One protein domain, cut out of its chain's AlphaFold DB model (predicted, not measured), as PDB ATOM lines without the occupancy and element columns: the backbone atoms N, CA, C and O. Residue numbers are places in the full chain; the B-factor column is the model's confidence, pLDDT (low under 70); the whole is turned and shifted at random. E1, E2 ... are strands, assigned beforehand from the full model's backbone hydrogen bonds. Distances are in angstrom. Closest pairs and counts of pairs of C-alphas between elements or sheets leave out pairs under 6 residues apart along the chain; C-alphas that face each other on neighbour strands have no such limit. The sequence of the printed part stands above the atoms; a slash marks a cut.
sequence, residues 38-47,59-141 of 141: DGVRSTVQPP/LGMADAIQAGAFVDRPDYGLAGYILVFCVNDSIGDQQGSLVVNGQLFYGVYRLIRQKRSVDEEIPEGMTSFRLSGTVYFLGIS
ATOM      1  N   ASP A  38     114.164 121.203  78.038       48.91
ATOM      2  CA  ASP A  38     115.057 120.140  78.499       48.91
ATOM      3  C   ASP A  38     114.518 119.450  79.760       48.91
ATOM      4  O   ASP A  38     114.589 118.228  79.874       48.91
ATOM      5  N   GLY A  39     113.878 120.198  80.665       48.28
ATOM      6  CA  GLY A  39     113.170 119.658  81.824       48.28
ATOM      7  C   GLY A  39     111.941 118.822  81.447       48.28
ATOM      8  O   GLY A  39     111.728 117.749  82.004       48.28
ATOM      9  N   VAL A  40     111.140 119.259  80.469       51.50
ATOM     10  CA  VAL A  40     109.958 118.516  79.979       51.50
ATOM     11  C   VAL A  40     110.361 117.264  79.191       51.50
ATOM     12  O   VAL A  40     109.655 116.258  79.222       51.50
ATOM     13  N   ARG A  41     111.499 117.307  78.489       51.53
ATOM     14  CA  ARG A  41     112.037 116.193  77.690       51.53
ATOM     15  C   ARG A  41     113.214 115.491  78.361       51.53
ATOM     16  O   ARG A  41     114.028 114.878  77.670       51.53
ATOM     17  N   SER A  42     113.288 115.566  79.686       49.75
ATOM     18  CA  SER A  42     114.303 114.866  80.463       49.75
ATOM     19  C   SER A  42     114.340 113.389  80.056       49.75
ATOM     20  O   SER A  42     113.313 112.703  80.036       49.75
ATOM     21  N   THR A  43     115.538 112.892  79.741       48.31
ATOM     22  CA  THR A  43     115.796 111.459  79.515       48.31
ATOM     23  C   THR A  43     115.533 110.628  80.772       48.31
ATOM     24  O   THR A  43     115.418 109.407  80.697       48.31
ATOM     25  N   VAL A  44     115.404 111.291  81.922       45.84
ATOM     26  CA  VAL A  44     115.022 110.726  83.211       45.84
ATOM     27  C   VAL A  44     113.524 110.955  83.417       45.84
ATOM     28  O   VAL A  44     113.092 112.067  83.728       45.84
ATOM     29  N   GLN A  45     112.736 109.898  83.217       48.44
ATOM     30  CA  GLN A  45     111.294 109.856  83.478       48.44
ATOM     31  C   GLN A  45     111.031 109.268  84.879       48.44
ATOM     32  O   GLN A  45     111.807 108.430  85.348       48.44
ATOM     33  N   PRO A  46     109.954 109.678  85.570       42.69
ATOM     34  CA  PRO A  46     109.553 109.059  86.832       42.69
ATOM     35  C   PRO A  46     109.069 107.609  86.612       42.69
ATOM     36  O   PRO A  46     108.753 107.220  85.489       42.69
ATOM     37  N   PRO A  47     108.994 106.786  87.672       39.09
ATOM     38  CA  PRO A  47     108.529 105.402  87.574       39.09
ATOM     39  C   PRO A  47     107.080 105.292  87.047       39.09
ATOM     40  O   PRO A  47     106.160 105.796  87.688       39.09
ATOM     41  N   LEU A  59     107.747 123.298  92.241       48.38
ATOM     42  CA  LEU A  59     107.468 123.289  93.672       48.38
ATOM     43  C   LEU A  59     107.571 124.751  94.110       48.38
ATOM     44  O   LEU A  59     108.666 125.306  94.147       48.38
ATOM     45  N   GLY A  60     106.451 125.389  94.461       43.25
ATOM     46  CA  GLY A  60     106.419 126.725  95.078       43.25
ATOM     47  C   GLY A  60     107.107 126.771  96.454       43.25
ATOM     48  O   GLY A  60     106.865 127.671  97.245       43.25
ATOM     49  N   MET A  61     107.936 125.767  96.740       56.38
ATOM     50  CA  MET A  61     108.682 125.457  97.945       56.38
ATOM     51  C   MET A  61     110.184 125.519  97.629       56.38
ATOM     52  O   MET A  61     110.934 124.608  97.972       56.38
ATOM     53  N   ALA A  62     110.614 126.550  96.895       67.44
ATOM     54  CA  ALA A  62     112.025 126.708  96.557       67.44
ATOM     55  C   ALA A  62     112.860 126.932  97.823       67.44
ATOM     56  O   ALA A  62     113.940 126.367  97.922       67.44
ATOM     57  N   ASP A  63     112.341 127.689  98.794       78.50
ATOM     58  CA  ASP A  63     113.063 128.019 100.019       78.50
ATOM     59  C   ASP A  63     112.838 126.965 101.108       78.50
ATOM     60  O   ASP A  63     111.747 126.804 101.673       78.50
ATOM     61  N   ALA A  64     113.913 126.253 101.415       88.56
ATOM     62  CA  ALA A  64     113.976 125.219 102.424       88.56
ATOM     63  C   ALA A  64     115.074 125.521 103.451       88.56
ATOM     64  O   ALA A  64     115.985 126.320 103.239       88.56
ATOM     65  N   ILE A  65     114.980 124.843 104.587       91.62
ATOM     66  CA  ILE A  65     116.028 124.761 105.594       91.62
ATOM     67  C   ILE A  65     116.636 123.375 105.493       91.62
ATOM     68  O   ILE A  65     115.929 122.375 105.618       91.62
ATOM     69  N   GLN A  66     117.943 123.322 105.282       92.94
ATOM     70  CA  GLN A  66     118.714 122.094 105.289       92.94
ATOM     71  C   GLN A  66     119.319 121.864 106.670       92.94
ATOM     72  O   GLN A  66     120.097 122.682 107.159       92.94
ATOM     73  N   ALA A  67     118.996 120.715 107.257       94.06
ATOM     74  CA  ALA A  67     119.601 120.227 108.493       94.06
ATOM     75  C   ALA A  67     120.856 119.376 108.251       94.06
ATOM     76  O   ALA A  67     121.667 119.220 109.156       94.06
ATOM     77  N   GLY A  68     121.029 118.819 107.050       93.25
ATOM     78  CA  GLY A  68     122.208 118.020 106.730       93.25
ATOM     79  C   GLY A  68     122.325 117.687 105.250       93.25
ATOM     80  O   GLY A  68     121.334 117.711 104.517       93.25
ATOM     81  N   ALA A  69     123.549 117.377 104.829       93.62
ATOM     82  CA  ALA A  69     123.873 116.905 103.492       93.62
ATOM     83  C   ALA A  69     124.911 115.775 103.597       93.62
ATOM     84  O   ALA A  69     125.853 115.877 104.383       93.62
ATOM     85  N   PHE A  70     124.716 114.699 102.837       94.62
ATOM     86  CA  PHE A  70     125.436 113.441 102.999       94.62
ATOM     87  C   PHE A  70     125.760 112.817 101.638       94.62
ATOM     88  O   PHE A  70     124.931 112.821 100.724       94.62
ATOM     89  N   VAL A  71     126.969 112.267 101.516       94.19
ATOM     90  CA  VAL A  71     127.374 111.439 100.368       94.19
ATOM     91  C   VAL A  71     126.684 110.078 100.460       94.19
ATOM     92  O   VAL A  71     126.041 109.646  99.509       94.19
ATOM     93  N   ASP A  72     126.723 109.449 101.632       93.31
ATOM     94  CA  ASP A  72     126.010 108.201 101.897       93.31
ATOM     95  C   ASP A  72     124.610 108.460 102.458       93.31
ATOM     96  O   ASP A  72     124.370 109.450 103.155       93.31
ATOM     97  N   ARG A  73     123.663 107.559 102.167       91.88
ATOM     98  CA  ARG A  73     122.296 107.678 102.684       91.88
ATOM     99  C   ARG A  73     122.312 107.563 104.218       91.88
ATOM    100  O   ARG A  73     122.762 106.535 104.716       91.88
ATOM    101  N   PRO A  74     121.766 108.537 104.966       88.88
ATOM    102  CA  PRO A  74     121.634 108.407 106.413       88.88
ATOM    103  C   PRO A  74     120.536 107.397 106.787       88.88
ATOM    104  O   PRO A  74     119.482 107.351 106.144       88.88
ATOM    105  N   ASP A  75     120.762 106.636 107.863       84.56
ATOM    106  CA  ASP A  75     119.805 105.646 108.393       84.56
ATOM    107  C   ASP A  75     118.605 106.295 109.108       84.56
ATOM    108  O   ASP A  75     117.485 105.776 109.098       84.56
ATOM    109  N   TYR A  76     118.835 107.455 109.726       79.44
ATOM    110  CA  TYR A  76     117.857 108.169 110.545       79.44
ATOM    111  C   TYR A  76     117.780 109.644 110.156       79.44
ATOM    112  O   TYR A  76     118.729 110.220 109.617       79.44
ATOM    113  N   GLY A  77     116.621 110.245 110.416       81.81
ATOM    114  CA  GLY A  77     116.334 111.642 110.111       81.81
ATOM    115  C   GLY A  77     116.161 112.520 111.342       81.81
ATOM    116  O   GLY A  77     116.351 112.101 112.482       81.81
ATOM    117  N   LEU A  78     115.769 113.764 111.082       84.62
ATOM    118  CA  LEU A  78     115.280 114.700 112.086       84.62
ATOM    119  C   LEU A  78     113.771 114.846 111.886       84.62
ATOM    120  O   LEU A  78     113.331 115.138 110.775       84.62
ATOM    121  N   ALA A  79     112.991 114.665 112.950       85.81
ATOM    122  CA  ALA A  79     111.533 114.709 112.869       85.81
ATOM    123  C   ALA A  79     111.034 116.017 112.229       85.81
ATOM    124  O   ALA A  79     111.463 117.113 112.602       85.81
ATOM    125  N   GLY A  80     110.120 115.898 111.265       84.38
ATOM    126  CA  GLY A  80     109.609 117.038 110.499       84.38
ATOM    127  C   GLY A  80     110.508 117.477 109.338       84.38
ATOM    128  O   GLY A  80     110.257 118.530 108.746       84.38
ATOM    129  N   TYR A  81     111.530 116.685 109.004       89.50
ATOM    130  CA  TYR A  81     112.362 116.854 107.817       89.50
ATOM    131  C   TYR A  81     112.136 115.707 106.830       89.50
ATOM    132  O   TYR A  81     111.725 114.600 107.169       89.50
ATOM    133  N   ILE A  82     112.425 115.997 105.574       88.94
ATOM    134  CA  ILE A  82     112.302 115.108 104.431       88.94
ATOM    135  C   ILE A  82     113.709 114.788 103.946       88.94
ATOM    136  O   ILE A  82     114.536 115.690 103.795       88.94
ATOM    137  N   LEU A  83     113.976 113.513 103.676       90.38
ATOM    138  CA  LEU A  83     115.191 113.106 102.985       90.38
ATOM    139  C   LEU A  83     114.950 113.165 101.479       90.38
ATOM    140  O   LEU A  83     114.062 112.484 100.957       90.38
ATOM    141  N   VAL A  84     115.766 113.949 100.783       89.69
ATOM    142  CA  VAL A  84     115.796 114.011  99.321       89.69
ATOM    143  C   VAL A  84     117.156 113.584  98.787       89.69
ATOM    144  O   VAL A  84     118.159 113.677  99.491       89.69
ATOM    145  N   PHE A  85     117.201 113.139  97.537       87.75
ATOM    146  CA  PHE A  85     118.434 112.955  96.778       87.75
ATOM    147  C   PHE A  85     118.463 113.939  95.613       87.75
ATOM    148  O   PHE A  85     117.637 113.849  94.703       87.75
ATOM    149  N   CYS A  86     119.384 114.894  95.667       84.44
ATOM    150  CA  CYS A  86     119.577 115.931  94.661       84.44
ATOM    151  C   CYS A  86     120.532 115.419  93.583       84.44
ATOM    152  O   CYS A  86     121.705 115.178  93.857       84.44
ATOM    153  N   VAL A  87     120.024 115.219  92.368       80.56
ATOM    154  CA  VAL A  87     120.790 114.656  91.246       80.56
ATOM    155  C   VAL A  87     121.768 115.696  90.706       80.56
ATOM    156  O   VAL A  87     121.430 116.874  90.629       80.56
ATOM    157  N   ASN A  88     122.959 115.254  90.294       79.88
ATOM    158  CA  ASN A  88     124.048 116.101  89.785       79.88
ATOM    159  C   ASN A  88     124.536 117.170  90.781       79.88
ATOM    160  O   ASN A  88     125.195 118.132  90.397       79.88
ATOM    161  N   ASP A  89     124.226 116.990  92.059       82.38
ATOM    162  CA  ASP A  89     124.694 117.825  93.157       82.38
ATOM    163  C   ASP A  89     125.976 117.240  93.772       82.38
ATOM    164  O   ASP A  89     126.262 116.058  93.571       82.38
ATOM    165  N   SER A  90     126.749 118.032  94.520       85.25
ATOM    166  CA  SER A  90     127.986 117.577  95.172       85.25
ATOM    167  C   SER A  90     128.268 118.297  96.496       85.25
ATOM    168  O   SER A  90     127.801 119.413  96.740       85.25
ATOM    169  N   ILE A  91     129.050 117.652  97.363       86.25
ATOM    170  CA  ILE A  91     129.630 118.262  98.567       86.25
ATOM    171  C   ILE A  91     131.142 118.117  98.457       86.25
ATOM    172  O   ILE A  91     131.647 117.000  98.496       86.25
ATOM    173  N   GLY A  92     131.864 119.230  98.309       88.88
ATOM    174  CA  GLY A  92     133.325 119.191  98.169       88.88
ATOM    175  C   GLY A  92     133.784 118.264  97.037       88.88
ATOM    176  O   GLY A  92     134.650 117.424  97.260       88.88
ATOM    177  N   ASP A  93     133.138 118.363  95.871       85.56
ATOM    178  CA  ASP A  93     133.369 117.535  94.675       85.56
ATOM    179  C   ASP A  93     133.063 116.032  94.834       85.56
ATOM    180  O   ASP A  93     133.329 115.237  93.932       85.56
ATOM    181  N   GLN A  94     132.458 115.624  95.952       87.62
ATOM    182  CA  GLN A  94     132.013 114.251  96.182       87.62
ATOM    183  C   GLN A  94     130.521 114.088  95.895       87.62
ATOM    184  O   GLN A  94     129.710 114.973  96.188       87.62
ATOM    185  N   GLN A  95     130.161 112.922  95.357       89.81
ATOM    186  CA  GLN A  95     128.784 112.522  95.085       89.81
ATOM    187  C   GLN A  95     128.518 111.129  95.646       89.81
ATOM    188  O   GLN A  95     129.350 110.229  95.547       89.81
ATOM    189  N   GLY A  96     127.328 110.965  96.207       89.81
ATOM    190  CA  GLY A  96     126.722 109.680  96.492       89.81
ATOM    191  C   GLY A  96     126.075 109.067  95.261       89.81
ATOM    192  O   GLY A  96     126.050 109.652  94.174       89.81
ATOM    193  N   SER A  97     125.485 107.891  95.457       89.69
ATOM    194  CA  SER A  97     124.773 107.182  94.402       89.69
ATOM    195  C   SER A  97     123.428 106.644  94.865       89.69
ATOM    196  O   SER A  97     123.339 106.059  95.942       89.69
ATOM    197  N   LEU A  98     122.406 106.760  94.020       85.25
ATOM    198  CA  LEU A  98     121.074 106.210  94.255       85.25
ATOM    199  C   LEU A  98     120.649 105.343  93.067       85.25
ATOM    200  O   LEU A  98     120.726 105.784  91.924       85.25
ATOM    201  N   VAL A  99     120.155 104.132  93.338       84.88
ATOM    202  CA  VAL A  99     119.542 103.275  92.313       84.88
ATOM    203  C   VAL A  99     118.024 103.373  92.405       84.88
ATOM    204  O   VAL A  99     117.442 103.074  93.446       84.88
ATOM    205  N   VAL A 100     117.379 103.751  91.302       76.62
ATOM    206  CA  VAL A 100     115.916 103.798  91.167       76.62
ATOM    207  C   VAL A 100     115.536 103.010  89.921       76.62
ATOM    208  O   VAL A 100     116.010 103.315  88.831       76.62
ATOM    209  N   ASN A 101     114.712 101.969  90.073       77.62
ATOM    210  CA  ASN A 101     114.299 101.074  88.978       77.62
ATOM    211  C   ASN A 101     115.466 100.500  88.150       77.62
ATOM    212  O   ASN A 101     115.370 100.370  86.933       77.62
ATOM    213  N   GLY A 102     116.588 100.184  88.799       79.94
ATOM    214  CA  GLY A 102     117.781  99.657  88.128       79.94
ATOM    215  C   GLY A 102     118.641 100.708  87.417       79.94
ATOM    216  O   GLY A 102     119.695 100.356  86.893       79.94
ATOM    217  N   GLN A 103     118.251 101.986  87.429       78.25
ATOM    218  CA  GLN A 103     119.068 103.085  86.922       78.25
ATOM    219  C   GLN A 103     119.856 103.743  88.057       78.25
ATOM    220  O   GLN A 103     119.298 104.042  89.113       78.25
ATOM    221  N   LEU A 104     121.151 103.964  87.826       83.12
ATOM    222  CA  LEU A 104     122.073 104.614  88.755       83.12
ATOM    223  C   LEU A 104     122.083 106.132  88.536       83.12
ATOM    224  O   LEU A 104     122.246 106.597  87.408       83.12
ATOM    225  N   PHE A 105     121.974 106.886  89.624       83.19
ATOM    226  CA  PHE A 105     122.067 108.342  89.657       83.19
ATOM    227  C   PHE A 105     123.166 108.780  90.618       83.19
ATOM    228  O   PHE A 105     123.339 108.161  91.666       83.19
ATOM    229  N   TYR A 106     123.855 109.873  90.287       85.50
ATOM    230  CA  TYR A 106     124.865 110.501  91.139       85.50
ATOM    231  C   TYR A 106     124.348 111.829  91.682       85.50
ATOM    232  O   TYR A 106     123.646 112.561  90.979       85.50
ATOM    233  N   GLY A 107     124.653 112.125  92.940       88.50
ATOM    234  CA  GLY A 107     124.062 113.265  93.626       88.50
ATOM    235  C   GLY A 107     124.348 113.286  95.119       88.50
ATOM    236  O   GLY A 107     125.281 112.645  95.587       88.50
ATOM    237  N   VAL A 108     123.538 114.018  95.877       92.50
ATOM    238  CA  VAL A 108     123.722 114.207  97.323       92.50
ATOM    239  C   VAL A 108     122.416 113.956  98.062       92.50
ATOM    240  O   VAL A 108     121.361 114.441  97.655       92.50
ATOM    241  N   TYR A 109     122.484 113.245  99.186       93.25
ATOM    242  CA  TYR A 109     121.364 113.122 100.111       93.25
ATOM    243  C   TYR A 109     121.257 114.392 100.954       93.25
ATOM    244  O   TYR A 109     122.215 114.767 101.622       93.25
ATOM    245  N   ARG A 110     120.102 115.055 100.968       92.81
ATOM    246  CA  ARG A 110     119.865 116.253 101.786       92.81
ATOM    247  C   ARG A 110     118.658 116.053 102.685       92.81
ATOM    248  O   ARG A 110     117.615 115.572 102.245       92.81
ATOM    249  N   LEU A 111     118.804 116.438 103.947       92.88
ATOM    250  CA  LEU A 111     117.728 116.444 104.927       92.88
ATOM    251  C   LEU A 111     117.190 117.869 105.038       92.88
ATOM    252  O   LEU A 111     117.883 118.763 105.525       92.88
ATOM    253  N   ILE A 112     115.973 118.083 104.557       92.00
ATOM    254  CA  ILE A 112     115.410 119.416 104.338       92.00
ATOM    255  C   ILE A 112     114.007 119.541 104.923       92.00
ATOM    256  O   ILE A 112     113.280 118.559 105.041       92.00
ATOM    257  N   ARG A 113     113.574 120.762 105.212       90.50
ATOM    258  CA  ARG A 113     112.157 121.083 105.413       90.50
ATOM    259  C   ARG A 113     111.827 122.407 104.758       90.50
ATOM    260  O   ARG A 113     112.698 123.260 104.624       90.50
ATOM    261  N   GLN A 114     110.568 122.614 104.401       87.44
ATOM    262  CA  GLN A 114     110.141 123.915 103.902       87.44
ATOM    263  C   GLN A 114     110.266 124.982 104.999       87.44
ATOM    264  O   GLN A 114     110.049 124.698 106.187       87.44
ATOM    265  N   LYS A 115     110.577 126.219 104.593       86.38
ATOM    266  CA  LYS A 115     110.342 127.366 105.466       86.38
ATOM    267  C   LYS A 115     108.842 127.529 105.745       86.38
ATOM    268  O   LYS A 115     108.011 127.369 104.854       86.38
ATOM    269  N   ARG A 116     108.484 127.869 106.981       85.81
ATOM    270  CA  ARG A 116     107.104 128.141 107.423       85.81
ATOM    271  C   ARG A 116     106.635 129.543 107.034       85.81
ATOM    272  O   ARG A 116     105.437 129.781 106.926       85.81
ATOM    273  N   SER A 117     107.576 130.459 106.827       85.62
ATOM    274  CA  SER A 117     107.356 131.817 106.333       85.62
ATOM    275  C   SER A 117     108.628 132.340 105.661       85.62
ATOM    276  O   SER A 117     109.716 131.787 105.846       85.62
ATOM    277  N   VAL A 118     108.501 133.421 104.891       82.00
ATOM    278  CA  VAL A 118     109.646 134.086 104.241       82.00
ATOM    279  C   VAL A 118     110.687 134.525 105.278       82.00
ATOM    280  O   VAL A 118     111.881 134.300 105.081       82.00
ATOM    281  N   ASP A 119     110.222 135.027 106.421       90.06
ATOM    282  CA  ASP A 119     111.054 135.574 107.499       90.06
ATOM    283  C   ASP A 119     111.463 134.538 108.556       90.06
ATOM    284  O   ASP A 119     112.006 134.901 109.593       90.06
ATOM    285  N   GLU A 120     111.200 133.242 108.335       90.56
ATOM    286  CA  GLU A 120     111.639 132.219 109.287       90.56
ATOM    287  C   GLU A 120     113.171 132.237 109.409       90.56
ATOM    288  O   GLU A 120     113.889 132.116 108.408       90.56
ATOM    289  N   GLU A 121     113.655 132.377 110.643       94.50
ATOM    290  CA  GLU A 121     115.076 132.305 110.963       94.50
ATOM    291  C   GLU A 121     115.619 130.893 110.729       94.50
ATOM    292  O   GLU A 121     114.939 129.887 110.945       94.50
ATOM    293  N   ILE A 122     116.872 130.816 110.281       94.38
ATOM    294  CA  ILE A 122     117.555 129.538 110.105       94.38
ATOM    295  C   ILE A 122     118.048 129.065 111.481       94.38
ATOM    296  O   ILE A 122     118.826 129.789 112.102       94.38
ATOM    297  N   PRO A 123     117.626 127.881 111.969       93.38
ATOM    298  CA  PRO A 123     118.111 127.345 113.236       93.38
ATOM    299  C   PRO A 123     119.632 127.168 113.254       93.38
ATOM    300  O   PRO A 123     120.260 126.948 112.216       93.38
ATOM    301  N   GLU A 124     120.218 127.205 114.449       92.94
ATOM    302  CA  GLU A 124     121.653 126.985 114.638       92.94
ATOM    303  C   GLU A 124     122.097 125.636 114.044       92.94
ATOM    304  O   GLU A 124     121.418 124.616 114.185       92.94
ATOM    305  N   GLY A 125     123.235 125.641 113.342       91.19
ATOM    306  CA  GLY A 125     123.786 124.456 112.675       91.19
ATOM    307  C   GLY A 125     123.094 124.068 111.361       91.19
ATOM    308  O   GLY A 125     123.486 123.080 110.745       91.19
ATOM    309  N   MET A 126     122.094 124.831 110.912       94.38
ATOM    310  CA  MET A 126     121.386 124.605 109.651       94.38
ATOM    311  C   MET A 126     121.704 125.691 108.628       94.38
ATOM    312  O   MET A 126     122.258 126.743 108.950       94.38
ATOM    313  N   THR A 127     121.332 125.453 107.373       93.31
ATOM    314  CA  THR A 127     121.535 126.425 106.295       93.31
ATOM    315  C   THR A 127     120.267 126.626 105.484       93.31
ATOM    316  O   THR A 127     119.435 125.727 105.362       93.31
ATOM    317  N   SER A 128     120.131 127.808 104.878       90.25
ATOM    318  CA  SER A 128     119.161 127.987 103.799       90.25
ATOM    319  C   SER A 128     119.532 127.065 102.639       90.25
ATOM    320  O   SER A 128     120.714 126.895 102.324       90.25
ATOM    321  N   PHE A 129     118.534 126.450 102.024       87.19
ATOM    322  CA  PHE A 129     118.710 125.593 100.868       87.19
ATOM    323  C   PHE A 129     117.626 125.889  99.851       87.19
ATOM    324  O   PHE A 129     116.450 125.988 100.196       87.19
ATOM    325  N   ARG A 130     118.035 126.017  98.591       82.00
ATOM    326  CA  ARG A 130     117.104 126.226  97.496       82.00
ATOM    327  C   ARG A 130     116.917 124.931  96.727       82.00
ATOM    328  O   ARG A 130     117.869 124.438  96.132       82.00
ATOM    329  N   LEU A 131     115.695 124.403  96.707       75.06
ATOM    330  CA  LEU A 131     115.381 123.269  95.841       75.06
ATOM    331  C   LEU A 131     115.403 123.723  94.382       75.06
ATOM    332  O   LEU A 131     114.596 124.556  93.969       75.06
ATOM    333  N   SER A 132     116.316 123.151  93.604       67.06
ATOM    334  CA  SER A 132     116.425 123.368  92.163       67.06
ATOM    335  C   SER A 132     116.857 122.090  91.451       67.06
ATOM    336  O   SER A 132     117.617 121.303  92.012       67.06
ATOM    337  N   GLY A 133     116.416 121.917  90.204       68.06
ATOM    338  CA  GLY A 133     116.756 120.752  89.388       68.06
ATOM    339  C   GLY A 133     115.994 119.484  89.781       68.06
ATOM    340  O   GLY A 133     114.916 119.542  90.373       68.06
ATOM    341  N   THR A 134     116.555 118.330  89.419       73.19
ATOM    342  CA  THR A 134     115.942 117.019  89.656       73.19
ATOM    343  C   THR A 134     116.252 116.516  91.062       73.19
ATOM    344  O   THR A 134     117.410 116.356  91.447       73.19
ATOM    345  N   VAL A 135     115.198 116.206  91.815       77.75
ATOM    346  CA  VAL A 135     115.290 115.621  93.154       77.75
ATOM    347  C   VAL A 135     114.440 114.358  93.247       77.75
ATOM    348  O   VAL A 135     113.376 114.278  92.639       77.75
ATOM    349  N   TYR A 136     114.894 113.382  94.031       79.38
ATOM    350  CA  TYR A 136     114.091 112.234  94.451       79.38
ATOM    351  C   TYR A 136     113.692 112.397  95.913       79.38
ATOM    352  O   TYR A 136     114.547 112.646  96.758       79.38
ATOM    353  N   PHE A 137     112.413 112.215  96.233       84.06
ATOM    354  CA  PHE A 137     111.930 112.188  97.612       84.06
ATOM    355  C   PHE A 137     112.044 110.763  98.157       84.06
ATOM    356  O   PHE A 137     111.517 109.818  97.574       84.06
ATOM    357  N   LEU A 138     112.776 110.591  99.256       83.25
ATOM    358  CA  LEU A 138     113.152 109.268  99.764       83.25
ATOM    359  C   LEU A 138     112.421 108.877 101.044       83.25
ATOM    360  O   LEU A 138     112.328 107.692 101.358       83.25
ATOM    361  N   GLY A 139     111.898 109.857 101.772       77.56
ATOM    362  CA  GLY A 139     111.061 109.625 102.937       77.56
ATOM    363  C   GLY A 139     110.820 110.895 103.734       77.56
ATOM    364  O   GLY A 139     111.463 111.922 103.512       77.56
ATOM    365  N   ILE A 140     109.933 110.784 104.720       76.00
ATOM    366  CA  ILE A 140     109.680 111.803 105.744       76.00
ATOM    367  C   ILE A 140     110.069 111.207 107.101       76.00
ATOM    368  O   ILE A 140     109.805 110.028 107.338       76.00
ATOM    369  N   SER A 141     110.734 112.002 107.937       63.62
ATOM    370  CA  SER A 141     111.153 111.639 109.292       63.62
ATOM    371  C   SER A 141     110.214 112.171 110.362       63.62
ATOM    372  O   SER A 141     109.601 113.247 110.168       63.62
TER     373      SER A 141
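This is residues 38 to 47 and 59 to 141 of the 141 residues of an uncharacterized protein of Saprospiraceae bacterium (UniProt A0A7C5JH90). One strongly twisted antiparallel sheet is built around the long, bent strand E4, with E1 and E5 to one side of it, E2 and E6 to the other, and E3 beside its first part. The E3 and E4 hairpin makes one end of the longest axis, and the loop of residues 115 to 126 lies at the other. The printed part has 93 residues, no named helix and six named strands, E1 to E6 in order along the chain. The sheet is branched and the class is all strand, though the named strands hold only 41 of the 93 residues. The whole is compact, with a radius of gyration of the C-alphas of 13.6 A and spans of 38 by 29 by 25 A.

Residues 38 to 47 and 59 to 62 precede the first strand. E1, residues 63 to 70, begins at C-alpha 63 (113.063, 128.019, 100.019), is 19.4 A long and bends by 72 degrees at residue 67. E2 is residues 82 to 87, 15.7 A long, and E3 is residues 96 to 100. E4, residues 103 to 114, is the longest at 28.3 A; it begins at C-alpha 103 (119.068, 103.085, 86.922) and bends by 73 degrees at residue 106. E5 is residues 127 to 130. E6, residues 135 to 140, is 14.3 A long and ends at C-alpha 140 (109.680, 111.803, 105.744).

E4 has three antiparallel neighbours in staggered pairing: E3 over its residues 103 to 107, E2 over 107 to 112 and E1 over 109 to 114. E1 and E3 lie on one side of E4, E2 on the other side. E3 and E4 form a hairpin, with N 98 and O 105 at 2.9 A, within hydrogen-bond range. Between E2 and E4, N 84 and O 110 are 2.9 A apart, and between E1 and E4, N 67 and O 111 are 2.8 A apart. E5 is on the other side of E1 from E4, with N 64 and O 129 at 2.8 A. E6 is on the other side of E2 from E4, with N 85 and O 136 at 2.8 A. E3, E5 and E6 are edge strands, and E5 and E6 are apart.

The two C-alphas farthest apart, those of Gly 102 and Asp 119, are separated by 41.4 A. Residues 48 to 58 are not printed, and C-alphas 47 and 59 are 18.9 A apart across this cut. The links E1 to E2 and E4 to E5 are long, with 11 and 12 residues. The mean pLDDT of the printed part is 80.5; residues 38 to 47, 59 to 62, 132 to 133 and 141 are under 70.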